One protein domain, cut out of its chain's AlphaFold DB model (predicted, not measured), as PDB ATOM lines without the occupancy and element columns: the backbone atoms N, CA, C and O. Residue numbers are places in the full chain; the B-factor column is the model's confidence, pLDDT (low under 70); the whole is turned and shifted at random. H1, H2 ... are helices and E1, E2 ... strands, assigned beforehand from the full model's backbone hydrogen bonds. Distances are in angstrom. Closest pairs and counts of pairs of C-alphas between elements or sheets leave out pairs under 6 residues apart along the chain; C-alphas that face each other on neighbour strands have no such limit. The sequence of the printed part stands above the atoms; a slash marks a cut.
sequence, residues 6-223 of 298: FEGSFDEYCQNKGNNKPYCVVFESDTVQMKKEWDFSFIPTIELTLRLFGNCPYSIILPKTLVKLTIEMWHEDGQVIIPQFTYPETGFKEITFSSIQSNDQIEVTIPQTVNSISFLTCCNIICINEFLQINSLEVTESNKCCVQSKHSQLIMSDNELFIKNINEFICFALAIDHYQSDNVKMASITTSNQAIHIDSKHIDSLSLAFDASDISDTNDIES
ATOM      1  N   PHE A   6      72.690  37.420  70.235       61.28
ATOM      2  CA  PHE A   6      71.545  37.812  69.421       61.28
ATOM      3  C   PHE A   6      70.325  36.992  69.850       61.28
ATOM      4  O   PHE A   6      70.446  35.782  70.049       61.28
ATOM      5  N   GLU A   7      69.184  37.662  69.985       60.69
ATOM      6  CA  GLU A   7      67.857  37.074  70.142       60.69
ATOM      7  C   GLU A   7      66.919  37.822  69.189       60.69
ATOM      8  O   GLU A   7      66.794  39.043  69.273       60.69
ATOM      9  N   GLY A   8      66.333  37.109  68.231       63.84
ATOM     10  CA  GLY A   8      65.531  37.697  67.159       63.84
ATOM     11  C   GLY A   8      65.042  36.635  66.181       63.84
ATOM     12  O   GLY A   8      65.277  35.439  66.383       63.84
ATOM     13  N   SER A   9      64.359  37.070  65.126       66.00
ATOM     14  CA  SER A   9      63.878  36.170  64.075       66.00
ATOM     15  C   SER A   9      65.012  35.690  63.161       66.00
ATOM     16  O   SER A   9      66.075  36.313  63.053       66.00
ATOM     17  N   PHE A  10      64.774  34.583  62.459       64.44
ATOM     18  CA  PHE A  10      65.706  34.059  61.461       64.44
ATOM     19  C   PHE A  10      65.995  35.049  60.318       64.44
ATOM     20  O   PHE A  10      67.152  35.221  59.925       64.44
ATOM     21  N   ASP A  11      64.974  35.754  59.828       66.94
ATOM     22  CA  ASP A  11      65.125  36.736  58.748       66.94
ATOM     23  C   ASP A  11      66.036  37.899  59.165       66.94
ATOM     24  O   ASP A  11      66.913  38.323  58.404       66.94
ATOM     25  N   GLU A  12      65.898  38.370  60.406       66.38
ATOM     26  CA  GLU A  12      66.767  39.401  60.978       66.38
ATOM     27  C   GLU A  12      68.210  38.909  61.138       66.38
ATOM     28  O   GLU A  12      69.149  39.665  60.880       66.38
ATOM     29  N   TYR A  13      68.412  37.646  61.529       66.56
ATOM     30  CA  TYR A  13      69.747  37.046  61.596       66.56
ATOM     31  C   TYR A  13      70.411  37.004  60.211       66.56
ATOM     32  O   TYR A  13      71.557  37.435  60.055       66.56
ATOM     33  N   CYS A  14      69.683  36.544  59.188       64.94
ATOM     34  CA  CYS A  14      70.188  36.434  57.818       64.94
ATOM     35  C   CYS A  14      70.571  37.788  57.207       64.94
ATOM     36  O   CYS A  14      71.583  37.878  56.510       64.94
ATOM     37  N   GLN A  15      69.814  38.846  57.504       66.31
ATOM     38  CA  GLN A  15      70.107  40.207  57.040       66.31
ATOM     39  C   GLN A  15      71.320  40.841  57.746       66.31
ATOM     40  O   GLN A  15      71.978  41.709  57.176       66.31
ATOM     41  N   ASN A  16      71.649  40.396  58.965       59.03
ATOM     42  CA  ASN A  16      72.727  40.946  59.796       59.03
ATOM     43  C   ASN A  16      74.024  40.113  59.777       59.03
ATOM     44  O   ASN A  16      74.862  40.271  60.675       59.03
ATOM     45  N   LYS A  17      74.209  39.231  58.781       57.69
ATOM     46  CA  LYS A  17      75.414  38.398  58.612       57.69
ATOM     47  C   LYS A  17      76.682  39.253  58.517       57.69
ATOM     48  O   LYS A  17      77.121  39.659  57.447       57.69
ATOM     49  N   GLY A  18      77.324  39.494  59.655       52.22
ATOM     50  CA  GLY A  18      78.750  39.779  59.685       52.22
ATOM     51  C   GLY A  18      79.495  38.474  59.429       52.22
ATOM     52  O   GLY A  18      79.182  37.478  60.078       52.22
ATOM     53  N   ASN A  19      80.498  38.485  58.546       48.09
ATOM     54  CA  ASN A  19      81.323  37.327  58.144       48.09
ATOM     55  C   ASN A  19      81.978  36.524  59.296       48.09
ATOM     56  O   ASN A  19      82.650  35.537  59.035       48.09
ATOM     57  N   ASN A  20      81.793  36.926  60.557       51.62
ATOM     58  CA  ASN A  20      82.439  36.374  61.746       51.62
ATOM     59  C   ASN A  20      81.483  36.179  62.944       51.62
ATOM     60  O   ASN A  20      81.962  36.083  64.075       51.62
ATOM     61  N   LYS A  21      80.152  36.176  62.756       54.50
ATOM     62  CA  LYS A  21      79.239  35.943  63.890       54.50
ATOM     63  C   LYS A  21      79.124  34.450  64.220       54.50
ATOM     64  O   LYS A  21      79.014  33.641  63.301       54.50
ATOM     65  N   PRO A  22      79.169  34.080  65.510       56.31
ATOM     66  CA  PRO A  22      79.405  32.707  65.889       56.31
ATOM     67  C   PRO A  22      78.049  32.046  66.185       56.31
ATOM     68  O   PRO A  22      77.338  32.496  67.073       56.31
ATOM     69  N   TYR A  23      77.708  31.027  65.393       63.19
ATOM     70  CA  TYR A  23      76.697  29.973  65.613       63.19
ATOM     71  C   TYR A  23      75.247  30.356  66.022       63.19
ATOM     72  O   TYR A  23      74.983  31.173  66.898       63.19
ATOM     73  N   CYS A  24      74.262  29.684  65.425       59.16
ATOM     74  CA  CYS A  24      72.842  29.803  65.750       59.16
ATOM     75  C   CYS A  24      72.195  28.412  65.787       59.16
ATOM     76  O   CYS A  24      72.426  27.573  64.919       59.16
ATOM     77  N   VAL A  25      71.358  28.198  66.801       61.94
ATOM     78  CA  VAL A  25      70.443  27.058  66.879       61.94
ATOM     79  C   VAL A  25      69.029  27.618  66.906       61.94
ATOM     80  O   VAL A  25      68.733  28.478  67.741       61.94
ATOM     81  N   VAL A  26      68.167  27.143  66.009       63.38
ATOM     82  CA  VAL A  26      66.724  27.400  66.092       63.38
ATOM     83  C   VAL A  26      66.072  26.197  66.760       63.38
ATOM     84  O   VAL A  26      66.093  25.090  66.223       63.38
ATOM     85  N   PHE A  27      65.524  26.433  67.951       64.81
ATOM     86  CA  PHE A  27      64.737  25.478  68.731       64.81
ATOM     87  C   PHE A  27      63.259  25.840  68.582       64.81
ATOM     88  O   PHE A  27      62.905  26.908  69.076       64.81
ATOM     89  N   GLU A  28      62.443  24.998  67.932       59.25
ATOM     90  CA  GLU A  28      60.952  24.978  67.857       59.25
ATOM     91  C   GLU A  28      60.169  26.303  67.619       59.25
ATOM     92  O   GLU A  28      58.974  26.265  67.349       59.25
ATOM     93  N   SER A  29      60.787  27.478  67.699       57.91
ATOM     94  CA  SER A  29      60.152  28.771  67.991       57.91
ATOM     95  C   SER A  29      60.653  29.906  67.094       57.91
ATOM     96  O   SER A  29      60.483  31.073  67.443       57.91
ATOM     97  N   ASP A  30      61.322  29.583  65.979       59.06
ATOM     98  CA  ASP A  30      61.956  30.525  65.030       59.06
ATOM     99  C   ASP A  30      62.873  31.588  65.672       59.06
ATOM    100  O   ASP A  30      63.335  32.527  65.021       59.06
ATOM    101  N   THR A  31      63.173  31.416  66.960       60.66
ATOM    102  CA  THR A  31      63.969  32.330  67.763       60.66
ATOM    103  C   THR A  31      65.417  31.890  67.666       60.66
ATOM    104  O   THR A  31      65.784  30.781  68.064       60.66
ATOM    105  N   VAL A  32      66.250  32.771  67.129       64.38
ATOM    106  CA  VAL A  32      67.684  32.544  66.982       64.38
ATOM    107  C   VAL A  32      68.386  32.959  68.266       64.38
ATOM    108  O   VAL A  32      68.296  34.116  68.659       64.38
ATOM    109  N   GLN A  33      69.125  32.044  68.896       64.62
ATOM    110  CA  GLN A  33      70.029  32.369  70.004       64.62
ATOM    111  C   GLN A  33      71.485  32.097  69.614       64.62
ATOM    112  O   GLN A  33      71.774  31.040  69.058       64.62
ATOM    113  N   MET A  34      72.403  33.009  69.956       69.56
ATOM    114  CA  MET A  34      73.859  32.816  69.815       69.56
ATOM    115  C   MET A  34      74.508  32.514  71.178       69.56
ATOM    116  O   MET A  34      74.652  33.413  72.011       69.56
ATOM    117  N   LYS A  35      74.920  31.263  71.424       69.25
ATOM    118  CA  LYS A  35      75.635  30.820  72.645       69.25
ATOM    119  C   LYS A  35      76.695  29.778  72.281       69.25
ATOM    120  O   LYS A  35      76.560  29.123  71.275       69.25
ATOM    121  N   LYS A  36      77.762  29.597  73.067       73.62
ATOM    122  CA  LYS A  36      78.713  28.481  72.821       73.62
ATOM    123  C   LYS A  36      78.172  27.125  73.259       73.62
ATOM    124  O   LYS A  36      78.631  26.094  72.782       73.62
ATOM    125  N   GLU A  37      77.254  27.162  74.210       82.69
ATOM    126  CA  GLU A  37      76.691  26.003  74.875       82.69
ATOM    127  C   GLU A  37      75.202  26.262  75.083       82.69
ATOM    128  O   GLU A  37      74.811  27.329  75.579       82.69
ATOM    129  N   TRP A  38      74.380  25.300  74.679       85.25
ATOM    130  CA  TRP A  38      72.941  25.312  74.912       85.25
ATOM    131  C   TRP A  38      72.580  24.183  75.858       85.25
ATOM    132  O   TRP A  38      72.930  23.034  75.610       85.25
ATOM    133  N   ASP A  39      71.846  24.511  76.916       88.00
ATOM    134  CA  ASP A  39      71.316  23.525  77.848       88.00
ATOM    135  C   ASP A  39      69.796  23.436  77.711       88.00
ATOM    136  O   ASP A  39      69.058  24.290  78.207       88.00
ATOM    137  N   PHE A  40      69.334  22.391  77.019       88.25
ATOM    138  CA  PHE A  40      67.919  22.065  76.863       88.25
ATOM    139  C   PHE A  40      67.461  20.955  77.820       88.25
ATOM    140  O   PHE A  40      66.333  20.476  77.706       88.25
ATOM    141  N   SER A  41      68.286  20.556  78.794       89.19
ATOM    142  CA  SER A  41      68.005  19.413  79.677       89.19
ATOM    143  C   SER A  41      66.732  19.565  80.524       89.19
ATOM    144  O   SER A  41      66.182  18.567  80.994       89.19
ATOM    145  N   PHE A  42      66.254  20.800  80.702       87.38
ATOM    146  CA  PHE A  42      65.048  21.144  81.461       87.38
ATOM    147  C   PHE A  42      63.765  21.167  80.622       87.38
ATOM    148  O   PHE A  42      62.678  21.265  81.192       87.38
ATOM    149  N   ILE A  43      63.870  21.104  79.292       84.75
ATOM    150  CA  ILE A  43      62.707  21.149  78.403       84.75
ATOM    151  C   ILE A  43      62.075  19.751  78.346       84.75
ATOM    152  O   ILE A  43      62.768  18.787  78.033       84.75
ATOM    153  N   PRO A  44      60.774  19.589  78.634       87.44
ATOM    154  CA  PRO A  44      60.118  18.288  78.586       87.44
ATOM    155  C   PRO A  44      59.596  17.993  77.172       87.44
ATOM    156  O   PRO A  44      58.390  18.046  76.936       87.44
ATOM    157  N   THR A  45      60.494  17.695  76.229       89.12
ATOM    158  CA  THR A  45      60.120  17.286  74.862       89.12
ATOM    159  C   THR A  45      60.602  15.873  74.522       89.12
ATOM    160  O   THR A  45      61.607  15.400  75.062       89.12
ATOM    161  N   ILE A  46      59.844  15.181  73.670       92.31
ATOM    162  CA  ILE A  46      60.094  13.801  73.211       92.31
ATOM    163  C   ILE A  46      60.722  13.804  71.812       92.31
ATOM    164  O   ILE A  46      61.529  12.930  71.498       92.31
ATOM    165  N   GLU A  47      60.390  14.800  70.997       92.38
ATOM    166  CA  GLU A  47      60.884  14.973  69.634       92.38
ATOM    167  C   GLU A  47      61.452  16.382  69.518       92.38
ATOM    168  O   GLU A  47      60.884  17.326  70.061       92.38
ATOM    169  N   LEU A  48      62.595  16.525  68.857       89.81
ATOM    170  CA  LEU A  48      63.261  17.811  68.723       89.81
ATOM    171  C   LEU A  48      63.843  17.949  67.328       89.81
ATOM    172  O   LEU A  48      64.649  17.118  66.918       89.81
ATOM    173  N   THR A  49      63.507  19.042  66.652       90.25
ATOM    174  CA  THR A  49      64.192  19.472  65.435       90.25
ATOM    175  C   THR A  49      65.112  20.640  65.757       90.25
ATOM    176  O   THR A  49      64.674  21.664  66.285       90.25
ATOM    177  N   LEU A  50      66.392  20.486  65.429       87.69
ATOM    178  CA  LEU A  50      67.399  21.530  65.539       87.69
ATOM    179  C   LEU A  50      67.816  21.973  64.145       87.69
ATOM    180  O   LEU A  50      68.354  21.173  63.382       87.69
ATOM    181  N   ARG A  51      67.641  23.262  63.847       83.44
ATOM    182  CA  ARG A  51      68.262  23.879  62.669       83.44
ATOM    183  C   ARG A  51      69.565  24.526  63.082       83.44
ATOM    184  O   ARG A  51      69.579  25.380  63.975       83.44
ATOM    185  N   LEU A  52      70.646  24.073  62.466       79.00
ATOM    186  CA  LEU A  52      72.004  24.419  62.848       79.00
ATOM    187  C   LEU A  52      72.622  25.417  61.872       79.00
ATOM    188  O   LEU A  52      72.546  25.260  60.654       79.00
ATOM    189  N   PHE A  53      73.298  26.415  62.432       74.12
ATOM    190  CA  PHE A  53      74.109  27.383  61.709       74.12
ATOM    191  C   PHE A  53      75.392  27.616  62.496       74.12
ATOM    192  O   PHE A  53      75.352  27.784  63.713       74.12
ATOM    193  N   GLY A  54      76.537  27.708  61.830       65.25
ATOM    194  CA  GLY A  54      77.767  28.080  62.517       65.25
ATOM    195  C   GLY A  54      79.020  27.765  61.726       65.25
ATOM    196  O   GLY A  54      79.047  26.851  60.919       65.25
ATOM    197  N   ASN A  55      80.064  28.542  61.992       67.31
ATOM    198  CA  ASN A  55      81.404  28.400  61.426       67.31
ATOM    199  C   ASN A  55      82.471  28.190  62.522       67.31
ATOM    200  O   ASN A  55      83.664  28.319  62.266       67.31
ATOM    201  N   CYS A  56      82.046  27.904  63.759       70.44
ATOM    202  CA  CYS A  56      82.904  27.536  64.885       70.44
ATOM    203  C   CYS A  56      82.305  26.334  65.637       70.44
ATOM    204  O   CYS A  56      81.085  26.213  65.636       70.44
ATOM    205  N   PRO A  57      83.107  25.498  66.323       77.88
ATOM    206  CA  PRO A  57      82.610  24.422  67.189       77.88
ATOM    207  C   PRO A  57      81.776  24.922  68.381       77.88
ATOM    208  O   PRO A  57      82.113  25.944  68.988       77.88
ATOM    209  N   TYR A  58      80.731  24.173  68.744       82.06
ATOM    210  CA  TYR A  58      79.843  24.444  69.883       82.06
ATOM    211  C   TYR A  58      79.189  23.162  70.422       82.06
ATOM    212  O   TYR A  58      79.328  22.097  69.817       82.06
ATOM    213  N   SER A  59      78.496  23.253  71.564       87.69
ATOM    214  CA  SER A  59      77.884  22.098  72.234       87.69
ATOM    215  C   SER A  59      76.413  22.298  72.597       87.69
ATOM    216  O   SER A  59      75.963  23.408  72.881       87.69
ATOM    217  N   ILE A  60      75.651  21.202  72.605       89.06
ATOM    218  CA  ILE A  60      74.229  21.187  72.962       89.06
ATOM    219  C   ILE A  60      73.962  20.037  73.935       89.06
ATOM    220  O   ILE A  60      74.227  18.877  73.628       89.06
ATOM    221  N   ILE A  61      73.388  20.348  75.093       91.69
ATOM    222  CA  ILE A  61      72.838  19.370  76.030       91.69
ATOM    223  C   ILE A  61      71.373  19.155  75.676       91.69
ATOM    224  O   ILE A  61      70.563  20.083  75.746       91.69
ATOM    225  N   LEU A  62      71.043  17.932  75.269       92.88
ATOM    226  CA  LEU A  62      69.709  17.581  74.799       92.88
ATOM    227  C   LEU A  62      68.718  17.384  75.967       92.88
ATOM    228  O   LEU A  62      69.127  17.074  77.092       92.88
ATOM    229  N   PRO A  63      67.405  17.535  75.712       92.62
ATOM    230  CA  PRO A  63      66.356  17.238  76.682       92.62
ATOM    231  C   PRO A  63      66.452  15.825  77.268       92.62
ATOM    232  O   PRO A  63      66.661  14.850  76.549       92.62
ATOM    233  N   LYS A  64      66.223  15.686  78.581       92.31
ATOM    234  CA  LYS A  64      66.294  14.379  79.269       92.31
ATOM    235  C   LYS A  64      65.221  13.385  78.822       92.31
ATOM    236  O   LYS A  64      65.408  12.184  78.972       92.31
ATOM    237  N   THR A  65      64.095  13.887  78.325       93.19
ATOM    238  CA  THR A  65      62.963  13.089  77.837       93.19
ATOM    239  C   THR A  65      63.035  12.803  76.338       93.19
ATOM    240  O   THR A  65      62.106  12.195  75.808       93.19
ATOM    241  N   LEU A  66      64.099  13.247  75.657       94.31
ATOM    242  CA  LEU A  66      64.199  13.162  74.208       94.31
ATOM    243  C   LEU A  66      64.303  11.710  73.742       94.31
ATOM    244  O   LEU A  66      65.164  10.954  74.191       94.31
ATOM    245  N   VAL A  67      63.450  11.351  72.789       95.94
ATOM    246  CA  VAL A  67      63.449  10.050  72.117       95.94
ATOM    247  C   VAL A  67      63.966  10.182  70.686       95.94
ATOM    248  O   VAL A  67      64.711   9.303  70.247       95.94
ATOM    249  N   LYS A  68      63.619  11.277  69.995       95.69
ATOM    250  CA  LYS A  68      63.951  11.510  68.583       95.69
ATOM    251  C   LYS A  68      64.598  12.872  68.364       95.69
ATOM    252  O   LYS A  68      64.107  13.872  68.885       95.69
ATOM    253  N   LEU A  69      65.668  12.912  67.575       94.94
ATOM    254  CA  LEU A  69      66.350  14.146  67.189       94.94
ATOM    255  C   LEU A  69      66.430  14.257  65.670       94.94
ATOM    256  O   LEU A  69      67.027  13.400  65.027       94.94
ATOM    257  N   THR A  70      65.946  15.365  65.128       94.31
ATOM    258  CA  THR A  70      66.182  15.760  63.742       94.31
ATOM    259  C   THR A  70      67.181  16.907  63.715       94.31
ATOM    260  O   THR A  70      67.013  17.915  64.405       94.31
ATOM    261  N   ILE A  71      68.230  16.755  62.919       91.69
ATOM    262  CA  ILE A  71      69.262  17.758  62.694       91.69
ATOM    263  C   ILE A  71      69.128  18.245  61.257       91.69
ATOM    264  O   ILE A  71      69.386  17.496  60.318       91.69
ATOM    265  N   GLU A  72      68.742  19.504  61.102       88.38
ATOM    266  CA  GLU A  72      68.588  20.179  59.818       88.38
ATOM    267  C   GLU A  72      69.694  21.217  59.625       88.38
ATOM    268  O   GLU A  72      70.029  21.975  60.542       88.38
ATOM    269  N   MET A  73      70.216  21.308  58.403       78.25
ATOM    270  CA  MET A  73      71.026  22.446  57.977       78.25
ATOM    271  C   MET A  73      70.304  23.216  56.875       78.25
ATOM    272  O   MET A  73      69.747  22.636  55.954       78.25
ATOM    273  N   TRP A  74      70.300  24.542  56.986       67.44
ATOM    274  CA  TRP A  74      69.546  25.443  56.103       67.44
ATOM    275  C   TRP A  74      70.445  26.340  55.243       67.44
ATOM    276  O   TRP A  74      69.961  27.281  54.620       67.44
ATOM    277  N   HIS A  75      71.762  26.120  55.243       64.19
ATOM    278  CA  HIS A  75      72.696  27.025  54.585       64.19
ATOM    279  C   HIS A  75      73.660  26.307  53.645       64.19
ATOM    280  O   HIS A  75      74.318  25.355  54.049       64.19
ATOM    281  N   GLU A  76      73.770  26.830  52.424       54.50
ATOM    282  CA  GLU A  76      74.593  26.273  51.342       54.50
ATOM    283  C   GLU A  76      76.036  26.809  51.348       54.50
ATOM    284  O   GLU A  76      76.964  26.092  50.987       54.50
ATOM    285  N   ASP A  77      76.264  28.039  51.828       54.66
ATOM    286  CA  ASP A  77      77.591  28.668  51.776       54.66
ATOM    287  C   ASP A  77      78.311  28.634  53.136       54.66
ATOM    288  O   ASP A  77      78.096  29.488  54.001       54.66
ATOM    289  N   GLY A  78      79.191  27.657  53.351       59.25
ATOM    290  CA  GLY A  78      80.083  27.636  54.513       59.25
ATOM    291  C   GLY A  78      80.582  26.249  54.904       59.25
ATOM    292  O   GLY A  78      80.108  25.234  54.408       59.25
ATOM    293  N   GLN A  79      81.555  26.209  55.816       67.31
ATOM    294  CA  GLN A  79      81.955  24.960  56.456       67.31
ATOM    295  C   GLN A  79      80.823  24.488  57.370       67.31
ATOM    296  O   GLN A  79      80.430  25.206  58.289       67.31
ATOM    297  N   VAL A  80      80.325  23.280  57.125       75.12
ATOM    298  CA  VAL A  80      79.328  22.636  57.976       75.12
ATOM    299  C   VAL A  80      79.975  22.219  59.288       75.12
ATOM    300  O   VAL A  80      81.006  21.546  59.299       75.12
ATOM    301  N   ILE A  81      79.358  22.591  60.408       75.94
ATOM    302  CA  ILE A  81      79.807  22.179  61.737       75.94
ATOM    303  C   ILE A  81      78.623  21.593  62.488       75.94
ATOM    304  O   ILE A  81      77.651  22.287  62.781       75.94
ATOM    305  N   ILE A  82      78.736  20.312  62.831       82.25
ATOM    306  CA  ILE A  82      77.801  19.642  63.728       82.25
ATOM    307  C   ILE A  82      78.267  19.864  65.173       82.25
ATOM    308  O   ILE A  82      79.456  19.697  65.463       82.25
ATOM    309  N   PRO A  83      77.372  20.267  66.092       84.56
ATOM    310  CA  PRO A  83      77.729  20.456  67.482       84.56
ATOM    311  C   PRO A  83      78.085  19.150  68.168       84.56
ATOM    312  O   PRO A  83      77.603  18.069  67.828       84.56
ATOM    313  N   GLN A  84      78.851  19.287  69.243       88.81
ATOM    314  CA  GLN A  84      78.994  18.213  70.201       88.81
ATOM    315  C   GLN A  84      77.705  18.083  71.020       88.81
ATOM    316  O   GLN A  84      77.335  18.987  71.772       88.81
ATOM    317  N   PHE A  85      77.038  16.942  70.901       91.62
ATOM    318  CA  PHE A  85      75.837  16.647  71.669       91.62
ATOM    319  C   PHE A  85      76.158  15.941  72.987       91.62
ATOM    320  O   PHE A  85      76.928  14.981  73.029       91.62
ATOM    321  N   THR A  86      75.489  16.368  74.057       92.94
ATOM    322  CA  THR A  86      75.306  15.567  75.269       92.94
ATOM    323  C   THR A  86      73.918  14.940  75.197       92.94
ATOM    324  O   THR A  86      72.908  15.614  75.418       92.94
ATOM    325  N   TYR A  87      73.877  13.659  74.839       92.62
ATOM    326  CA  TYR A  87      72.648  12.874  74.715       92.62
ATOM    327  C   TYR A  87      72.050  12.529  76.085       92.62
ATOM    328  O   TYR A  87      72.795  12.408  77.063       92.62
ATOM    329  N   PRO A  88      70.724  12.335  76.184       90.06
ATOM    330  CA  PRO A  88      70.129  11.815  77.407       90.06
ATOM    331  C   PRO A  88      70.609  10.377  77.661       90.06
ATOM    332  O   PRO A  88      70.804   9.588  76.739       90.06
ATOM    333  N   GLU A  89      70.789  10.027  78.935       81.94
ATOM    334  CA  GLU A  89      71.361   8.733  79.345       81.94
ATOM    335  C   GLU A  89      70.484   7.528  78.967       81.94
ATOM    336  O   GLU A  89      70.973   6.403  78.864       81.94
ATOM    337  N   THR A  90      69.179   7.744  78.786       82.31
ATOM    338  CA  THR A  90      68.209   6.696  78.453       82.31
ATOM    339  C   THR A  90      67.139   7.231  77.508       82.31
ATOM    340  O   THR A  90      66.891   8.432  77.457       82.31
ATOM    341  N   GLY A  91      66.478   6.333  76.777       84.69
ATOM    342  CA  GLY A  91      65.269   6.654  76.013       84.69
ATOM    343  C   GLY A  91      65.491   7.219  74.609       84.69
ATOM    344  O   GLY A  91      64.587   7.081  73.792       84.69
ATOM    345  N   PHE A  92      66.673   7.759  74.301       93.81
ATOM    346  CA  PHE A  92      67.006   8.262  72.965       93.81
ATOM    347  C   PHE A  92      67.255   7.129  71.972       93.81
ATOM    348  O   PHE A  92      68.135   6.293  72.198       93.81
ATOM    349  N   LYS A  93      66.464   7.095  70.897       95.50
ATOM    350  CA  LYS A  93      66.345   5.950  69.984       95.50
ATOM    351  C   LYS A  93      66.571   6.304  68.521       95.50
ATOM    352  O   LYS A  93      67.059   5.456  67.781       95.50
ATOM    353  N   GLU A  94      66.231   7.520  68.112       96.62
ATOM    354  CA  GLU A  94      66.153   7.875  66.695       96.62
ATOM    355  C   GLU A  94      66.913   9.170  66.430       96.62
ATOM    356  O   GLU A  94      66.775  10.151  67.172       96.62
ATOM    357  N   ILE A  95      67.709   9.174  65.363       96.12
ATOM    358  CA  ILE A  95      68.373  10.377  64.874       96.12
ATOM    359  C   ILE A  95      68.216  10.502  63.361       96.12
ATOM    360  O   ILE A  95      68.467   9.559  62.613       96.12
ATOM    361  N   THR A  96      67.836  11.691  62.918       96.25
ATOM    362  CA  THR A  96      67.669  12.033  61.510       96.25
ATOM    363  C   THR A  96      68.602  13.181  61.166       96.25
ATOM    364  O   THR A  96      68.602  14.217  61.832       96.25
ATOM    365  N   PHE A  97      69.380  13.008  60.108       94.75
ATOM    366  CA  PHE A  97      70.149  14.064  59.468       94.75
ATOM    367  C   PHE A  97      69.400  14.501  58.217       94.75
ATOM    368  O   PHE A  97      69.008  13.651  57.420       94.75
ATOM    369  N   SER A  98      69.181  15.803  58.054       92.38
ATOM    370  CA  SER A  98      68.407  16.349  56.944       92.38
ATOM    371  C   SER A  98      69.089  17.557  56.312       92.38
ATOM    372  O   SER A  98      69.494  18.492  57.008       92.38
ATOM    373  N   SER A  99      69.177  17.557  54.979       89.38
ATOM    374  CA  SER A  99      69.662  18.684  54.164       89.38
ATOM    375  C   SER A  99      71.106  19.117  54.468       89.38
ATOM    376  O   SER A  99      71.501  20.257  54.221       89.38
ATOM    377  N   ILE A 100      71.923  18.223  55.028       87.88
ATOM    378  CA  ILE A 100      73.318  18.519  55.363       87.88
ATOM    379  C   ILE A 100      74.199  18.173  54.165       87.88
ATOM    380  O   ILE A 100      74.511  17.010  53.929       87.88
ATOM    381  N   GLN A 101      74.625  19.190  53.422       86.06
ATOM    382  CA  GLN A 101      75.502  19.055  52.260       86.06
ATOM    383  C   GLN A 101      76.909  19.553  52.601       86.06
ATOM    384  O   GLN A 101      77.112  20.744  52.825       86.06
ATOM    385  N   SER A 102      77.882  18.644  52.666       84.25
ATOM    386  CA  SER A 102      79.273  18.974  52.990       84.25
ATOM    387  C   SER A 102      80.241  18.417  51.962       84.25
ATOM    388  O   SER A 102      80.077  17.294  51.494       84.25
ATOM    389  N   ASN A 103      81.286  19.185  51.652       82.88
ATOM    390  CA  ASN A 103      82.415  18.710  50.846       82.88
ATOM    391  C   ASN A 103      83.399  17.865  51.669       82.88
ATOM    392  O   ASN A 103      84.065  16.991  51.121       82.88
ATOM    393  N   ASP A 104      83.471  18.128  52.975       85.50
ATOM    394  CA  ASP A 104      84.337  17.425  53.916       85.50
ATOM    395  C   ASP A 104      83.545  16.374  54.702       85.50
ATOM    396  O   ASP A 104      82.342  16.529  54.927       85.50
ATOM    397  N   GLN A 105      84.230  15.326  55.164       89.19
ATOM    398  CA  GLN A 105      83.642  14.327  56.056       89.19
ATOM    399  C   GLN A 105      83.285  14.939  57.414       89.19
ATOM    400  O   GLN A 105      84.115  15.578  58.062       89.19
ATOM    401  N   ILE A 106      82.049  14.703  57.849       88.06
ATOM    402  CA  ILE A 106      81.521  15.147  59.134       88.06
ATOM    403  C   ILE A 106      81.327  13.930  60.024       88.06
ATOM    404  O   ILE A 106      80.405  13.141  59.830       88.06
ATOM    405  N   GLU A 107      82.166  13.810  61.040       90.88
ATOM    406  CA  GLU A 107      82.038  12.764  62.044       90.88
ATOM    407  C   GLU A 107      81.074  13.186  63.159       90.88
ATOM    408  O   GLU A 107      81.222  14.248  63.768       90.88
ATOM    409  N   VAL A 108      80.088  12.337  63.450       91.44
ATOM    410  CA  VAL A 108      79.087  12.547  64.497       91.44
ATOM    411  C   VAL A 108      79.064  11.335  65.419       91.44
ATOM    412  O   VAL A 108      78.712  10.225  65.019       91.44
ATOM    413  N   THR A 109      79.427  11.537  66.682       91.81
ATOM    414  CA  THR A 109      79.347  10.483  67.698       91.81
ATOM    415  C   THR A 109      77.895  10.254  68.096       91.81
ATOM    416  O   THR A 109      77.243  11.173  68.582       91.81
ATOM    417  N   ILE A 110      77.405   9.024  67.958       92.62
ATOM    418  CA  ILE A 110      76.020   8.639  68.283       92.62
ATOM    419  C   ILE A 110      76.013   7.791  69.563       92.62
ATOM    420  O   ILE A 110      76.948   7.019  69.773       92.62
ATOM    421  N   PRO A 111      75.019   7.882  70.465       92.00
ATOM    422  CA  PRO A 111      74.970   7.014  71.638       92.00
ATOM    423  C   PRO A 111      74.503   5.600  71.261       92.00
ATOM    424  O   PRO A 111      73.704   5.410  70.351       92.00
ATOM    425  N   GLN A 112      74.946   4.597  72.023       90.75
ATOM    426  CA  GLN A 112      74.624   3.176  71.790       90.75
ATOM    427  C   GLN A 112      73.122   2.837  71.843       90.75
ATOM    428  O   GLN A 112      72.726   1.745  71.453       90.75
ATOM    429  N   THR A 113      72.298   3.728  72.400       89.44
ATOM    430  CA  THR A 113      70.852   3.529  72.563       89.44
ATOM    431  C   THR A 113      70.071   3.771  71.275       89.44
ATOM    432  O   THR A 113      68.911   3.363  71.197       89.44
ATOM    433  N   VAL A 114      70.685   4.426  70.283       93.38
ATOM    434  CA  VAL A 114      70.072   4.675  68.979       93.38
ATOM    435  C   VAL A 114      69.918   3.360  68.230       93.38
ATOM    436  O   VAL A 114      70.865   2.590  68.098       93.38
ATOM    437  N   ASN A 115      68.712   3.118  67.732       92.38
ATOM    438  CA  ASN A 115      68.369   1.940  66.948       92.38
ATOM    439  C   ASN A 115      67.791   2.294  65.567       92.38
ATOM    440  O   ASN A 115      67.596   1.378  64.769       92.38
ATOM    441  N   SER A 116      67.545   3.580  65.293       95.69
ATOM    442  CA  SER A 116      67.141   4.086  63.983       95.69
ATOM    443  C   SER A 116      67.978   5.295  63.573       95.69
ATOM    444  O   SER A 116      68.146   6.226  64.369       95.69
ATOM    445  N   ILE A 117      68.499   5.278  62.345       96.06
ATOM    446  CA  ILE A 117      69.212   6.408  61.740       96.06
ATOM    447  C   ILE A 117      68.597   6.706  60.374       96.06
ATOM    448  O   ILE A 117      68.451   5.792  59.566       96.06
ATOM    449  N   SER A 118      68.313   7.979  60.103       96.31
ATOM    450  CA  SER A 118      67.872   8.439  58.782       96.31
ATOM    451  C   SER A 118      68.839   9.480  58.215       96.31
ATOM    452  O   SER A 118      69.220  10.425  58.912       96.31
ATOM    453  N   PHE A 119      69.205   9.333  56.943       94.88
ATOM    454  CA  PHE A 119      69.931  10.331  56.154       94.88
ATOM    455  C   PHE A 119      69.021  10.834  55.032       94.88
ATOM    456  O   PHE A 119      68.677  10.073  54.133       94.88
ATOM    457  N   LEU A 120      68.622  12.104  55.092       93.88
ATOM    458  CA  LEU A 120      67.686  12.719  54.151       93.88
ATOM    459  C   LEU A 120      68.381  13.865  53.417       93.88
ATOM    460  O   LEU A 120      68.752  14.861  54.040       93.88
ATOM    461  N   THR A 121      68.598  13.718  52.114       90.81
ATOM    462  CA  THR A 121      69.292  14.700  51.268       90.81
ATOM    463  C   THR A 121      70.595  15.176  51.927       90.81
ATOM    464  O   THR A 121      70.808  16.367  52.173       90.81
ATOM    465  N   CYS A 122      71.448  14.224  52.313       90.56
ATOM    466  CA  CYS A 122      72.690  14.454  53.052       90.56
ATOM    467  C   CYS A 122      73.930  14.051  52.245       90.56
ATOM    468  O   CYS A 122      73.886  13.130  51.436       90.56
ATOM    469  N   CYS A 123      75.068  14.690  52.511       89.94
ATOM    470  CA  CYS A 123      76.353  14.333  51.924       89.94
ATOM    471  C   CYS A 123      77.470  14.305  52.978       89.94
ATOM    472  O   CYS A 123      77.587  15.232  53.783       89.94
ATOM    473  N   ASN A 124      78.310  13.262  52.944       89.88
ATOM    474  CA  ASN A 124      79.535  13.127  53.753       89.88
ATOM    475  C   ASN A 124      79.332  13.071  55.287       89.88
ATOM    476  O   ASN A 124      80.174  13.554  56.046       89.88
ATOM    477  N   ILE A 125      78.249  12.454  55.775       91.94
ATOM    478  CA  ILE A 125      78.011  12.274  57.223       91.94
ATOM    479  C   ILE A 125      78.465  10.891  57.686       91.94
ATOM    480  O   ILE A 125      78.024   9.875  57.154       91.94
ATOM    481  N   ILE A 126      79.282  10.843  58.734       92.81
ATOM    482  CA  ILE A 126      79.801   9.613  59.330       92.81
ATOM    483  C   ILE A 126      79.321   9.517  60.777       92.81
ATOM    484  O   ILE A 126      79.781  10.244  61.651       92.81
ATOM    485  N   CYS A 127      78.418   8.583  61.053       93.50
ATOM    486  CA  CYS A 127      78.006   8.245  62.411       93.50
ATOM    487  C   CYS A 127      79.003   7.264  63.038       93.50
ATOM    488  O   CYS A 127      79.251   6.194  62.478       93.50
ATOM    489  N   ILE A 128      79.541   7.593  64.214       91.88
ATOM    490  CA  ILE A 128      80.579   6.794  64.881       91.88
ATOM    491  C   ILE A 128      80.097   6.334  66.253       91.88
ATOM    492  O   ILE A 128      79.809   7.150  67.131       91.88
ATOM    493  N   ASN A 129      80.061   5.015  66.453       91.50
ATOM    494  CA  ASN A 129      79.995   4.387  67.773       91.50
ATOM    495  C   ASN A 129      80.347   2.898  67.660       91.50
ATOM    496  O   ASN A 129      79.703   2.158  66.928       91.50
ATOM    497  N   GLU A 130      81.333   2.436  68.431       88.44
ATOM    498  CA  GLU A 130      81.855   1.065  68.340       88.44
ATOM    499  C   GLU A 130      80.804  -0.033  68.583       88.44
ATOM    500  O   GLU A 130      80.877  -1.095  67.963       88.44
ATOM    501  N   PHE A 131      79.835   0.212  69.469       88.56
ATOM    502  CA  PHE A 131      78.895  -0.796  69.974       88.56
ATOM    503  C   PHE A 131      77.458  -0.599  69.482       88.56
ATOM    504  O   PHE A 131      76.550  -1.289  69.945       88.56
ATOM    505  N   LEU A 132      77.236   0.333  68.559       88.56
ATOM    506  CA  LEU A 132      75.905   0.665  68.067       88.56
ATOM    507  C   LEU A 132      75.264  -0.518  67.337       88.56
ATOM    508  O   LEU A 132      75.879  -1.097  66.439       88.56
ATOM    509  N   GLN A 133      74.026  -0.838  67.706       86.88
ATOM    510  CA  GLN A 133      73.199  -1.855  67.061       86.88
ATOM    511  C   GLN A 133      71.994  -1.171  66.426       86.88
ATOM    512  O   GLN A 133      71.049  -0.790  67.116       86.88
ATOM    513  N   ILE A 134      72.043  -1.010  65.108       88.75
ATOM    514  CA  ILE A 134      70.976  -0.361  64.354       88.75
ATOM    515  C   ILE A 134      69.962  -1.416  63.930       88.75
ATOM    516  O   ILE A 134      70.314  -2.454  63.370       88.75
ATOM    517  N   ASN A 135      68.692  -1.138  64.203       88.69
ATOM    518  CA  ASN A 135      67.579  -1.948  63.742       88.69
ATOM    519  C   ASN A 135      67.062  -1.465  62.385       88.69
ATOM    520  O   ASN A 135      66.846  -2.298  61.511       88.69
ATOM    521  N   SER A 136      66.866  -0.152  62.237       91.94
ATOM    522  CA  SER A 136      66.292   0.469  61.041       91.94
ATOM    523  C   SER A 136      67.224   1.551  60.495       91.94
ATOM    524  O   SER A 136      67.822   2.311  61.260       91.94
ATOM    525  N   LEU A 137      67.391   1.581  59.180       93.12
ATOM    526  CA  LEU A 137      68.210   2.558  58.478       93.12
ATOM    527  C   LEU A 137      67.439   3.087  57.274       93.12
ATOM    528  O   LEU A 137      67.010   2.308  56.425       93.12
ATOM    529  N   GLU A 138      67.344   4.406  57.174       93.19
ATOM    530  CA  GLU A 138      66.714   5.097  56.055       93.19
ATOM    531  C   GLU A 138      67.730   5.996  55.341       93.19
ATOM    532  O   GLU A 138      68.474   6.749  55.979       93.19
ATOM    533  N   VAL A 139      67.768   5.926  54.012       91.31
ATOM    534  CA  VAL A 139      68.624   6.771  53.174       91.31
ATOM    535  C   VAL A 139      67.809   7.309  52.002       91.31
ATOM    536  O   VAL A 139      67.338   6.542  51.169       91.31
ATOM    537  N   THR A 140      67.688   8.628  51.909       90.19
ATOM    538  CA  THR A 140      66.930   9.315  50.855       90.19
ATOM    539  C   THR A 140      67.823  10.350  50.198       90.19
ATOM    540  O   THR A 140      68.362  11.202  50.908       90.19
ATOM    541  N   GLU A 141      68.015  10.269  48.876       86.69
ATOM    542  CA  GLU A 141      68.769  11.255  48.069       86.69
ATOM    543  C   GLU A 141      70.117  11.679  48.692       86.69
ATOM    544  O   GLU A 141      70.525  12.842  48.658       86.69
ATOM    545  N   SER A 142      70.794  10.744  49.356       88.19
ATOM    546  CA  SER A 142      71.994  11.022  50.143       88.19
ATOM    547  C   SER A 142      73.211  10.342  49.533       88.19
ATOM    548  O   SER A 142      73.093   9.286  48.922       88.19
ATOM    549  N   ASN A 143      74.398  10.915  49.728       86.62
ATOM    550  CA  ASN A 143      75.648  10.373  49.200       86.62
ATOM    551  C   ASN A 143      76.761  10.374  50.266       86.62
ATOM    552  O   ASN A 143      76.799  11.216  51.159       86.62
ATOM    553  N   LYS A 144      77.687   9.412  50.199       88.25
ATOM    554  CA  LYS A 144      78.853   9.310  51.104       88.25
ATOM    555  C   LYS A 144      78.506   9.297  52.601       88.25
ATOM    556  O   LYS A 144      79.317   9.711  53.429       88.25
ATOM    557  N   CYS A 145      77.308   8.838  52.965       90.50
ATOM    558  CA  CYS A 145      76.925   8.638  54.360       90.50
ATOM    559  C   CYS A 145      77.431   7.285  54.871       90.50
ATOM    560  O   CYS A 145      77.471   6.289  54.146       90.50
ATOM    561  N   CYS A 146      77.824   7.237  56.138       91.81
ATOM    562  CA  CYS A 146      78.415   6.051  56.734       91.81
ATOM    563  C   CYS A 146      77.967   5.882  58.186       91.81
ATOM    564  O   CYS A 146      77.841   6.850  58.934       91.81
ATOM    565  N   VAL A 147      77.776   4.632  58.598       90.50
ATOM    566  CA  VAL A 147      77.697   4.235  60.005       90.50
ATOM    567  C   VAL A 147      78.862   3.293  60.288       90.50
ATOM    568  O   VAL A 147      78.923   2.185  59.751       90.50
ATOM    569  N   GLN A 148      79.758   3.716  61.179       86.44
ATOM    570  CA  GLN A 148      80.911   2.939  61.622       86.44
ATOM    571  C   GLN A 148      80.660   2.346  63.014       86.44
ATOM    572  O   GLN A 148      80.859   3.003  64.039       86.44
ATOM    573  N   SER A 149      80.248   1.077  63.044       87.81
ATOM    574  CA  SER A 149      80.127   0.257  64.255       87.81
ATOM    575  C   SER A 149      80.706  -1.146  64.026       87.81
ATOM    576  O   SER A 149      80.887  -1.597  62.890       87.81
ATOM    577  N   LYS A 150      81.040  -1.861  65.109       83.56
ATOM    578  CA  LYS A 150      81.402  -3.287  65.035       83.56
ATOM    579  C   LYS A 150      80.190  -4.183  64.795       83.56
ATOM    580  O   LYS A 150      80.358  -5.285  64.275       83.56
ATOM    581  N   HIS A 151      79.002  -3.749  65.217       85.12
ATOM    582  CA  HIS A 151      77.796  -4.574  65.184       85.12
ATOM    583  C   HIS A 151      76.904  -4.302  63.982       85.12
ATOM    584  O   HIS A 151      76.380  -5.273  63.451       85.12
ATOM    585  N   SER A 152      76.794  -3.052  63.533       84.81
ATOM    586  CA  SER A 152      76.030  -2.652  62.343       84.81
ATOM    587  C   SER A 152      76.897  -1.757  61.460       84.81
ATOM    588  O   SER A 152      77.675  -0.961  61.981       84.81
ATOM    589  N   GLN A 153      76.811  -1.880  60.136       86.50
ATOM    590  CA  GLN A 153      77.591  -1.032  59.225       86.50
ATOM    591  C   GLN A 153      76.747  -0.567  58.047       86.50
ATOM    592  O   GLN A 153      75.990  -1.348  57.477       86.50
ATOM    593  N   LEU A 154      76.942   0.699  57.684       86.44
ATOM    594  CA  LEU A 154      76.579   1.266  56.391       86.44
ATOM    595  C   LEU A 154      77.830   1.936  55.833       86.44
ATOM    596  O   LEU A 154      78.407   2.796  56.501       86.44
ATOM    597  N   ILE A 155      78.232   1.582  54.620       86.12
ATOM    598  CA  ILE A 155      79.274   2.294  53.883       86.12
ATOM    599  C   ILE A 155      78.696   2.623  52.514       86.12
ATOM    600  O   ILE A 155      78.484   1.722  51.709       86.12
ATOM    601  N   MET A 156      78.425   3.901  52.267       87.50
ATOM    602  CA  MET A 156      77.959   4.383  50.972       87.50
ATOM    603  C   MET A 156      79.090   5.116  50.256       87.50
ATOM    604  O   MET A 156      79.744   5.992  50.826       87.50
ATOM    605  N   SER A 157      79.315   4.746  49.004       83.88
ATOM    606  CA  SER A 157      80.218   5.414  48.072       83.88
ATOM    607  C   SER A 157      79.429   5.918  46.863       83.88
ATOM    608  O   SER A 157      78.218   5.738  46.800       83.88
ATOM    609  N   ASP A 158      80.119   6.523  45.896       77.19
ATOM    610  CA  ASP A 158      79.473   7.021  44.678       77.19
ATOM    611  C   ASP A 158      78.854   5.894  43.820       77.19
ATOM    612  O   ASP A 158      77.943   6.169  43.054       77.19
ATOM    613  N   ASN A 159      79.320   4.641  43.942       80.00
ATOM    614  CA  ASN A 159      78.897   3.535  43.063       80.00
ATOM    615  C   ASN A 159      78.385   2.294  43.807       80.00
ATOM    616  O   ASN A 159      77.812   1.401  43.189       80.00
ATOM    617  N   GLU A 160      78.642   2.200  45.107       86.75
ATOM    618  CA  GLU A 160      78.407   0.987  45.889       86.75
ATOM    619  C   GLU A 160      77.889   1.341  47.280       86.75
ATOM    620  O   GLU A 160      78.380   2.283  47.921       86.75
ATOM    621  N   LEU A 161      76.933   0.547  47.755       89.00
ATOM    622  CA  LEU A 161      76.369   0.624  49.091       89.00
ATOM    623  C   LEU A 161      76.549  -0.723  49.802       89.00
ATOM    624  O   LEU A 161      75.985  -1.730  49.389       89.00
ATOM    625  N   PHE A 162      77.303  -0.726  50.902       87.75
ATOM    626  CA  PHE A 162      77.518  -1.895  51.754       87.75
ATOM    627  C   PHE A 162      76.724  -1.791  53.059       87.75
ATOM    628  O   PHE A 162      76.890  -0.832  53.819       87.75
ATOM    629  N   ILE A 163      75.911  -2.808  53.350       87.44
ATOM    630  CA  ILE A 163      75.069  -2.908  54.549       87.44
ATOM    631  C   ILE A 163      75.419  -4.167  55.326       87.44
ATOM    632  O   ILE A 163      75.490  -5.259  54.765       87.44
ATOM    633  N   LYS A 164      75.557  -4.050  56.644       85.44
ATOM    634  CA  LYS A 164      75.776  -5.206  57.511       85.44
ATOM    635  C   LYS A 164      74.950  -5.148  58.784       85.44
ATOM    636  O   LYS A 164      75.028  -4.160  59.515       85.44
ATOM    637  N   ASN A 165      74.274  -6.258  59.095       84.12
ATOM    638  CA  ASN A 165      73.529  -6.504  60.333       84.12
ATOM    639  C   ASN A 165      72.525  -5.381  60.658       84.12
ATOM    640  O   ASN A 165      72.588  -4.763  61.728       84.12
ATOM    641  N   ILE A 166      71.625  -5.111  59.716       83.62
ATOM    642  CA  ILE A 166      70.532  -4.140  59.846       83.62
ATOM    643  C   ILE A 166      69.237  -4.882  59.523       83.62
ATOM    644  O   ILE A 166      69.146  -5.537  58.493       83.62
ATOM    645  N   ASN A 167      68.238  -4.832  60.406       83.38
ATOM    646  CA  ASN A 167      67.007  -5.595  60.185       83.38
ATOM    647  C   ASN A 167      66.168  -4.995  59.053       83.38
ATOM    648  O   ASN A 167      65.667  -5.742  58.217       83.38
ATOM    649  N   GLU A 168      66.021  -3.676  59.032       89.12
ATOM    650  CA  GLU A 168      65.212  -2.947  58.061       89.12
ATOM    651  C   GLU A 168      66.055  -1.866  57.389       89.12
ATOM    652  O   GLU A 168      66.633  -1.008  58.056       89.12
ATOM    653  N   PHE A 169      66.127  -1.926  56.065       90.38
ATOM    654  CA  PHE A 169      66.782  -0.929  55.237       90.38
ATOM    655  C   PHE A 169      65.776  -0.332  54.261       90.38
ATOM    656  O   PHE A 169      65.116  -1.059  53.519       90.38
ATOM    657  N   ILE A 170      65.678   0.992  54.257       88.62
ATOM    658  CA  ILE A 170      64.807   1.740  53.361       88.62
ATOM    659  C   ILE A 170      65.663   2.749  52.601       88.62
ATOM    660  O   ILE A 170      66.426   3.515  53.187       88.62
ATOM    661  N   CYS A 171      65.541   2.732  51.284       88.38
ATOM    662  CA  CYS A 171      66.318   3.536  50.367       88.38
ATOM    663  C   CYS A 171      65.384   4.198  49.361       88.38
ATOM    664  O   CYS A 171      64.652   3.503  48.656       88.38
ATOM    665  N   PHE A 172      65.450   5.523  49.249       83.12
ATOM    666  CA  PHE A 172      64.667   6.292  48.288       83.12
ATOM    667  C   PHE A 172      65.553   7.131  47.367       83.12
ATOM    668  O   PHE A 172      66.429   7.863  47.833       83.12
ATOM    669  N   ALA A 173      65.286   7.037  46.060       71.44
ATOM    670  CA  ALA A 173      65.910   7.835  45.007       71.44
ATOM    671  C   ALA A 173      67.455   7.849  45.064       71.44
ATOM    672  O   ALA A 173      68.093   8.891  44.921       71.44
ATOM    673  N   LEU A 174      68.076   6.683  45.291       76.00
ATOM    674  CA  LEU A 174      69.532   6.536  45.182       76.00
ATOM    675  C   LEU A 174      69.917   6.011  43.795       76.00
ATOM    676  O   LEU A 174      69.500   4.923  43.390       76.00
ATOM    677  N   ALA A 175      70.759   6.771  43.096       76.38
ATOM    678  CA  ALA A 175      71.386   6.377  41.836       76.38
ATOM    679  C   ALA A 175      72.666   5.559  42.103       76.38
ATOM    680  O   ALA A 175      73.772   6.000  41.797       76.38
ATOM    681  N   ILE A 176      72.516   4.402  42.754       80.38
ATOM    682  CA  ILE A 176      73.601   3.456  43.050       80.38
ATOM    683  C   ILE A 176      73.317   2.154  42.304       80.38
ATOM    684  O   ILE A 176      72.219   1.613  42.398       80.38
ATOM    685  N   ASP A 177      74.319   1.637  41.601       81.56
ATOM    686  CA  ASP A 177      74.167   0.421  40.796       81.56
ATOM    687  C   ASP A 177      74.396  -0.857  41.603       81.56
ATOM    688  O   ASP A 177      73.880  -1.914  41.243       81.56
ATOM    689  N   HIS A 178      75.177  -0.790  42.684       88.38
ATOM    690  CA  HIS A 178      75.629  -1.974  43.409       88.38
ATOM    691  C   HIS A 178      75.290  -1.909  44.901       88.38
ATOM    692  O   HIS A 178      75.800  -1.074  45.647       88.38
ATOM    693  N   TYR A 179      74.441  -2.833  45.343       86.31
ATOM    694  CA  TYR A 179      74.044  -3.024  46.732       86.31
ATOM    695  C   TYR A 179      74.651  -4.321  47.261       86.31
ATOM    696  O   TYR A 179      74.250  -5.411  46.860       86.31
ATOM    697  N   GLN A 180      75.571  -4.223  48.210       88.19
ATOM    698  CA  GLN A 180      76.112  -5.366  48.929       88.19
ATOM    699  C   GLN A 180      75.495  -5.433  50.330       88.19
ATOM    700  O   GLN A 180      75.522  -4.461  51.083       88.19
ATOM    701  N   SER A 181      74.959  -6.589  50.724       85.38
ATOM    702  CA  SER A 181      74.368  -6.761  52.054       85.38
ATOM    703  C   SER A 181      74.753  -8.070  52.749       85.38
ATOM    704  O   SER A 181      74.811  -9.141  52.148       85.38
ATOM    705  N   ASP A 182      74.997  -7.980  54.058       83.12
ATOM    706  CA  ASP A 182      75.268  -9.102  54.964       83.12
ATOM    707  C   ASP A 182      74.290  -9.050  56.152       83.12
ATOM    708  O   ASP A 182      74.352  -8.145  56.983       83.12
ATOM    709  N   ASN A 183      73.386 -10.030  56.243       79.62
ATOM    710  CA  ASN A 183      72.324 -10.122  57.256       79.62
ATOM    711  C   ASN A 183      71.390  -8.897  57.285       79.62
ATOM    712  O   ASN A 183      71.255  -8.233  58.318       79.62
ATOM    713  N   VAL A 184      70.739  -8.620  56.152       83.81
ATOM    714  CA  VAL A 184      69.610  -7.684  56.063       83.81
ATOM    715  C   VAL A 184      68.324  -8.484  55.956       83.81
ATOM    716  O   VAL A 184      68.228  -9.348  55.097       83.81
ATOM    717  N   LYS A 185      67.337  -8.246  56.829       87.62
ATOM    718  CA  LYS A 185      66.072  -9.004  56.757       87.62
ATOM    719  C   LYS A 185      65.118  -8.405  55.740       87.62
ATOM    720  O   LYS A 185      64.521  -9.130  54.958       87.62
ATOM    721  N   MET A 186      64.956  -7.091  55.767       91.19
ATOM    722  CA  MET A 186      64.023  -6.387  54.902       91.19
ATOM    723  C   MET A 186      64.741  -5.231  54.226       91.19
ATOM    724  O   MET A 186      65.390  -4.432  54.903       91.19
ATOM    725  N   ALA A 187      64.617  -5.151  52.907       91.81
ATOM    726  CA  ALA A 187      65.139  -4.054  52.109       91.81
ATOM    727  C   ALA A 187      64.023  -3.491  51.225       91.81
ATOM    728  O   ALA A 187      63.335  -4.244  50.541       91.81
ATOM    729  N   SER A 188      63.855  -2.173  51.236       93.25
ATOM    730  CA  SER A 188      63.008  -1.439  50.299       93.25
ATOM    731  C   SER A 188      63.882  -0.441  49.554       93.25
ATOM    732  O   SER A 188      64.516   0.402  50.185       93.25
ATOM    733  N   ILE A 189      63.982  -0.576  48.234       92.00
ATOM    734  CA  ILE A 189      64.884   0.204  47.389       92.00
ATOM    735  C   ILE A 189      64.071   0.846  46.274       92.00
ATOM    736  O   ILE A 189      63.538   0.161  45.408       92.00
ATOM    737  N   THR A 190      64.017   2.173  46.283       90.00
ATOM    738  CA  THR A 190      63.549   2.976  45.155       90.00
ATOM    739  C   THR A 190      64.751   3.575  44.436       90.00
ATOM    740  O   THR A 190      65.582   4.233  45.069       90.00
ATOM    741  N   THR A 191      64.852   3.357  43.129       86.25
ATOM    742  CA  THR A 191      66.002   3.770  42.315       86.25
ATOM    743  C   THR A 191      65.566   4.213  40.922       86.25
ATOM    744  O   THR A 191      64.600   3.688  40.370       86.25
ATOM    745  N   SER A 192      66.292   5.165  40.338       83.94
ATOM    746  CA  SER A 192      66.142   5.565  38.935       83.94
ATOM    747  C   SER A 192      66.894   4.648  37.961       83.94
ATOM    748  O   SER A 192      66.824   4.852  36.749       83.94
ATOM    749  N   ASN A 193      67.571   3.604  38.459       82.81
ATOM    750  CA  ASN A 193      68.265   2.603  37.649       82.81
ATOM    751  C   ASN A 193      67.427   1.322  37.567       82.81
ATOM    752  O   ASN A 193      67.143   0.675  38.572       82.81
ATOM    753  N   GLN A 194      67.036   0.911  36.360       78.25
ATOM    754  CA  GLN A 194      66.245  -0.317  36.194       78.25
ATOM    755  C   GLN A 194      67.040  -1.582  36.523       78.25
ATOM    756  O   GLN A 194      66.464  -2.577  36.964       78.25
ATOM    757  N   ALA A 195      68.354  -1.557  36.296       82.56
ATOM    758  CA  ALA A 195      69.262  -2.641  36.636       82.56
ATOM    759  C   ALA A 195      70.107  -2.213  37.828       82.56
ATOM    760  O   ALA A 195      70.974  -1.355  37.703       82.56
ATOM    761  N   ILE A 196      69.873  -2.866  38.957       85.19
ATOM    762  CA  ILE A 196      70.751  -2.819  40.117       85.19
ATOM    763  C   ILE A 196      71.265  -4.223  40.404       85.19
ATOM    764  O   ILE A 196      70.571  -5.221  40.193       85.19
ATOM    765  N   HIS A 197      72.496  -4.299  40.883       86.31
ATOM    766  CA  HIS A 197      73.113  -5.530  41.328       86.31
ATOM    767  C   HIS A 197      72.978  -5.645  42.845       86.31
ATOM    768  O   HIS A 197      73.383  -4.741  43.575       86.31
ATOM    769  N   ILE A 198      72.403  -6.752  43.318       87.56
ATOM    770  CA  ILE A 198      72.212  -7.019  44.746       87.56
ATOM    771  C   ILE A 198      73.053  -8.234  45.131       87.56
ATOM    772  O   ILE A 198      72.657  -9.376  44.911       87.56
ATOM    773  N   ASP A 199      74.195  -7.975  45.756       85.25
ATOM    774  CA  ASP A 199      75.060  -8.997  46.329       85.25
ATOM    775  C   ASP A 199      74.653  -9.273  47.773       85.25
ATOM    776  O   ASP A 199      75.062  -8.585  48.713       85.25
ATOM    777  N   SER A 200      73.845 -10.310  47.968       83.88
ATOM    778  CA  SER A 200      73.465 -10.781  49.296       83.88
ATOM    779  C   SER A 200      73.363 -12.293  49.339       83.88
ATOM    780  O   SER A 200      73.129 -12.946  48.330       83.88
ATOM    781  N   LYS A 201      73.496 -12.862  50.538       80.62
ATOM    782  CA  LYS A 201      73.176 -14.280  50.759       80.62
ATOM    783  C   LYS A 201      71.706 -14.487  51.104       80.62
ATOM    784  O   LYS A 201      71.137 -15.523  50.773       80.62
ATOM    785  N   HIS A 202      71.107 -13.545  51.828       86.06
ATOM    786  CA  HIS A 202      69.764 -13.702  52.365       86.06
ATOM    787  C   HIS A 202      69.134 -12.350  52.685       86.06
ATOM    788  O   HIS A 202      69.718 -11.558  53.426       86.06
ATOM    789  N   ILE A 203      67.931 -12.148  52.147       90.31
ATOM    790  CA  ILE A 203      67.018 -11.048  52.448       90.31
ATOM    791  C   ILE A 203      65.636 -11.688  52.568       90.31
ATOM    792  O   ILE A 203      65.190 -12.305  51.617       90.31
ATOM    793  N   ASP A 204      64.945 -11.591  53.702       89.81
ATOM    794  CA  ASP A 204      63.611 -12.197  53.847       89.81
ATOM    795  C   ASP A 204      62.586 -11.535  52.912       89.81
ATOM    796  O   ASP A 204      61.810 -12.228  52.250       89.81
ATOM    797  N   SER A 205      62.590 -10.200  52.857       94.00
ATOM    798  CA  SER A 205      61.667  -9.406  52.043       94.00
ATOM    799  C   SER A 205      62.398  -8.294  51.300       94.00
ATOM    800  O   SER A 205      63.077  -7.474  51.917       94.00
ATOM    801  N   LEU A 206      62.208  -8.236  49.987       95.19
ATOM    802  CA  LEU A 206      62.785  -7.225  49.111       95.19
ATOM    803  C   LEU A 206      61.659  -6.490  48.383       95.19
ATOM    804  O   LEU A 206      60.835  -7.124  47.732       95.19
ATOM    805  N   SER A 207      61.635  -5.168  48.482       95.50
ATOM    806  CA  SER A 207      60.775  -4.305  47.675       95.50
ATOM    807  C   SER A 207      61.658  -3.459  46.771       95.50
ATOM    808  O   SER A 207      62.570  -2.788  47.251       95.50
ATOM    809  N   LEU A 208      61.432  -3.541  45.465       94.12
ATOM    810  CA  LEU A 208      62.136  -2.768  44.454       94.12
ATOM    811  C   LEU A 208      61.134  -1.879  43.730       94.12
ATOM    812  O   LEU A 208      60.149  -2.360  43.168       94.12
ATOM    813  N   ALA A 209      61.400  -0.582  43.715       92.19
ATOM    814  CA  ALA A 209      60.611   0.392  42.991       92.19
ATOM    815  C   ALA A 209      61.498   1.142  42.000       92.19
ATOM    816  O   ALA A 209      62.556   1.667  42.349       92.19
ATOM    817  N   PHE A 210      61.044   1.207  40.757       88.75
ATOM    818  CA  PHE A 210      61.658   2.050  39.752       88.75
ATOM    819  C   PHE A 210      61.053   3.455  39.808       88.75
ATOM    820  O   PHE A 210      59.837   3.615  39.661       88.75
ATOM    821  N   ASP A 211      61.897   4.464  40.007       84.06
ATOM    822  CA  ASP A 211      61.503   5.865  39.934       84.06
ATOM    823  C   ASP A 211      61.803   6.441  38.546       84.06
ATOM    824  O   ASP A 211      62.950   6.690  38.178       84.06
ATOM    825  N   ALA A 212      60.742   6.658  37.772       71.88
ATOM    826  CA  ALA A 212      60.811   7.247  36.439       71.88
ATOM    827  C   ALA A 212      60.742   8.788  36.450       71.88
ATOM    828  O   ALA A 212      60.630   9.386  35.380       71.88
ATOM    829  N   SER A 213      60.759   9.434  37.625       69.06
ATOM    830  CA  SER A 213      60.605  10.891  37.766       69.06
ATOM    831  C   SER A 213      61.616  11.701  36.939       69.06
ATOM    832  O   SER A 213      61.255  12.752  36.405       69.06
ATOM    833  N   ASP A 214      62.826  11.171  36.744       54.84
ATOM    834  CA  ASP A 214      63.905  11.800  35.969       54.84
ATOM    835  C   ASP A 214      63.890  11.472  34.461       54.84
ATOM    836  O   ASP A 214      64.657  12.050  33.685       54.84
ATOM    837  N   ILE A 215      63.015  10.570  33.999       60.53
ATOM    838  CA  ILE A 215      62.956  10.154  32.591       60.53
ATOM    839  C   ILE A 215      61.933  11.014  31.849       60.53
ATOM    840  O   ILE A 215      60.724  10.805  31.930       60.53
ATOM    841  N   SER A 216      62.428  11.989  31.082       49.28
ATOM    842  CA  SER A 216      61.590  12.935  30.334       49.28
ATOM    843  C   SER A 216      60.776  12.303  29.198       49.28
ATOM    844  O   SER A 216      59.796  12.904  28.764       49.28
ATOM    845  N   ASP A 217      61.160  11.111  28.727       54.12
ATOM    846  CA  ASP A 217      60.465  10.350  27.685       54.12
ATOM    847  C   ASP A 217      60.484   8.847  28.011       54.12
ATOM    848  O   ASP A 217      61.502   8.172  27.884       54.12
ATOM    849  N   THR A 218      59.330   8.278  28.370       53.91
ATOM    850  CA  THR A 218      59.179   6.842  28.702       53.91
ATOM    851  C   THR A 218      59.483   5.893  27.530       53.91
ATOM    852  O   THR A 218      59.509   4.682  27.709       53.91
ATOM    853  N   ASN A 219      59.693   6.423  26.319       53.66
ATOM    854  CA  ASN A 219      60.004   5.639  25.121       53.66
ATOM    855  C   ASN A 219      61.487   5.226  25.017       53.66
ATOM    856  O   ASN A 219      61.788   4.371  24.189       53.66
ATOM    857  N   ASP A 220      62.372   5.793  25.845       58.16
ATOM    858  CA  ASP A 220      63.807   5.462  25.894       58.16
ATOM    859  C   ASP A 220      64.161   4.501  27.045       58.16
ATOM    860  O   ASP A 220      65.327   4.329  27.395       58.16
ATOM    861  N   ILE A 221      63.160   3.843  27.642       63.78
ATOM    862  CA  ILE A 221      63.394   2.798  28.641       63.78
ATOM    863  C   ILE A 221      64.062   1.591  27.962       63.78
ATOM    864  O   ILE A 221      63.419   0.837  27.221       63.78
ATOM    865  N   GLU A 222      65.363   1.420  28.208       68.00
ATOM    866  CA  GLU A 222      66.125   0.263  27.742       68.00
ATOM    867  C   GLU A 222      65.596  -1.031  28.369       68.00
ATOM    868  O   GLU A 222      65.138  -1.064  29.512       68.00
ATOM    869  N   SER A 223      65.654  -2.126  27.607       75.12
ATOM    870  CA  SER A 223      65.266  -3.423  28.149       75.12
ATOM    871  C   SER A 223      66.278  -3.870  29.192       75.12
ATOM    872  O   SER A 223      67.476  -3.937  28.913       75.12
TER     873      SER A 223
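Overview. This is residues 6 to 223 of the 298 residues of an uncharacterized protein of Entamoeba histolytica HM-1:IMSS-B (UniProt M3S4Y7). What shape does the chain make? It is wound in stacked turns, a solenoid with two walls: E5, E7, E9, E11, E13 and E19 run along one, E4, E6, E8, E10, E12, E14, E15 and E18 along the other, and E16 and E17 bend across from wall to wall. E1, E2, E3 and the short H1 make one end of the stack, and a tail, residues 211 to 223, trails off at the other. What is it built of? The printed part has 218 residues, one named helix and nineteen strands in the order E1, H1, E2 to E19, mostly strand: a mixed branched sheet of sixteen strands, and the parallel sheet E4, E6, E8. It is compact, with a radius of gyration of the C-alphas of 19.0 A and spans of 58 by 42 by 27 A.

Along the chain. Where do the elements up to residue 98 lie? E1 is residues 7 to 9, from C-alpha 7 at (67.857, 37.074, 70.142); H1 10 to 15, E2 24 to 27, E3 31 to 33, E4 37 to 39, E5 47 to 53 (19.8 A), E6 59 to 61, E7 68 to 73 (16.8 A), E8 84 to 86 and E9 94 to 98. And the others? E10 is 101 to 109 (18.1 A), E11 116 to 120, E12 123 to 128 (15.6 A), E13 136 to 140, E14 146 to 148, E15 153 to 156, E16 160 to 172 (14.9 A), E17 178 to 191, E18 197 to 200, and E19 205 to 210 (16.8 A), ending at C-alpha 210 (61.658, 2.050, 39.752).

Arrangement. How does the branched sheet begin? E1 is antiparallel to E3, with N 32 and O 8 2.9 A apart; E2 and E3 form a hairpin, and E2 is antiparallel to E5, N 24 to O 53 being 2.8 A. H1, with every O i to N i+4 pair within hydrogen-bond range, stands up from this sheet over E3; the C-alphas of Phe 10 and Val 32 are closest, 6.1 A. How does it continue? Parallel pairs join E5 to E7 (N 50 to O 70, 2.8 A), E7 to E9, E9 to E11, E11 to E13 (N 119 to O 138, 2.9 A) and E13 to E16, and also E10 to E12 and E12 to E14 (N 127 to O 146, 2.8 A). E14, E15 and E16 form a meander, each strand the antiparallel neighbour of the one before. Where does it branch? E16 bends by 144 degrees at residue 166 and has E13 and E15 on one side, E17 on the other side; E17 bends by 156 degrees at residue 184 and has E18 and E19 on the side away from E16. E8 and E10 are near each other, with 5 pairs of C-alphas within 10 A.

Size, cuts and confidence. How far does it reach? The two C-alphas farthest apart, those of Phe 42 and Ser 223, are 58.7 A apart; the printed part has no cut, and no link is long. Where is confidence low? The mean pLDDT of the printed part is 81.9, with residues 6 to 35, 54 to 55, 74 to 79 and 213 to 222 under 70.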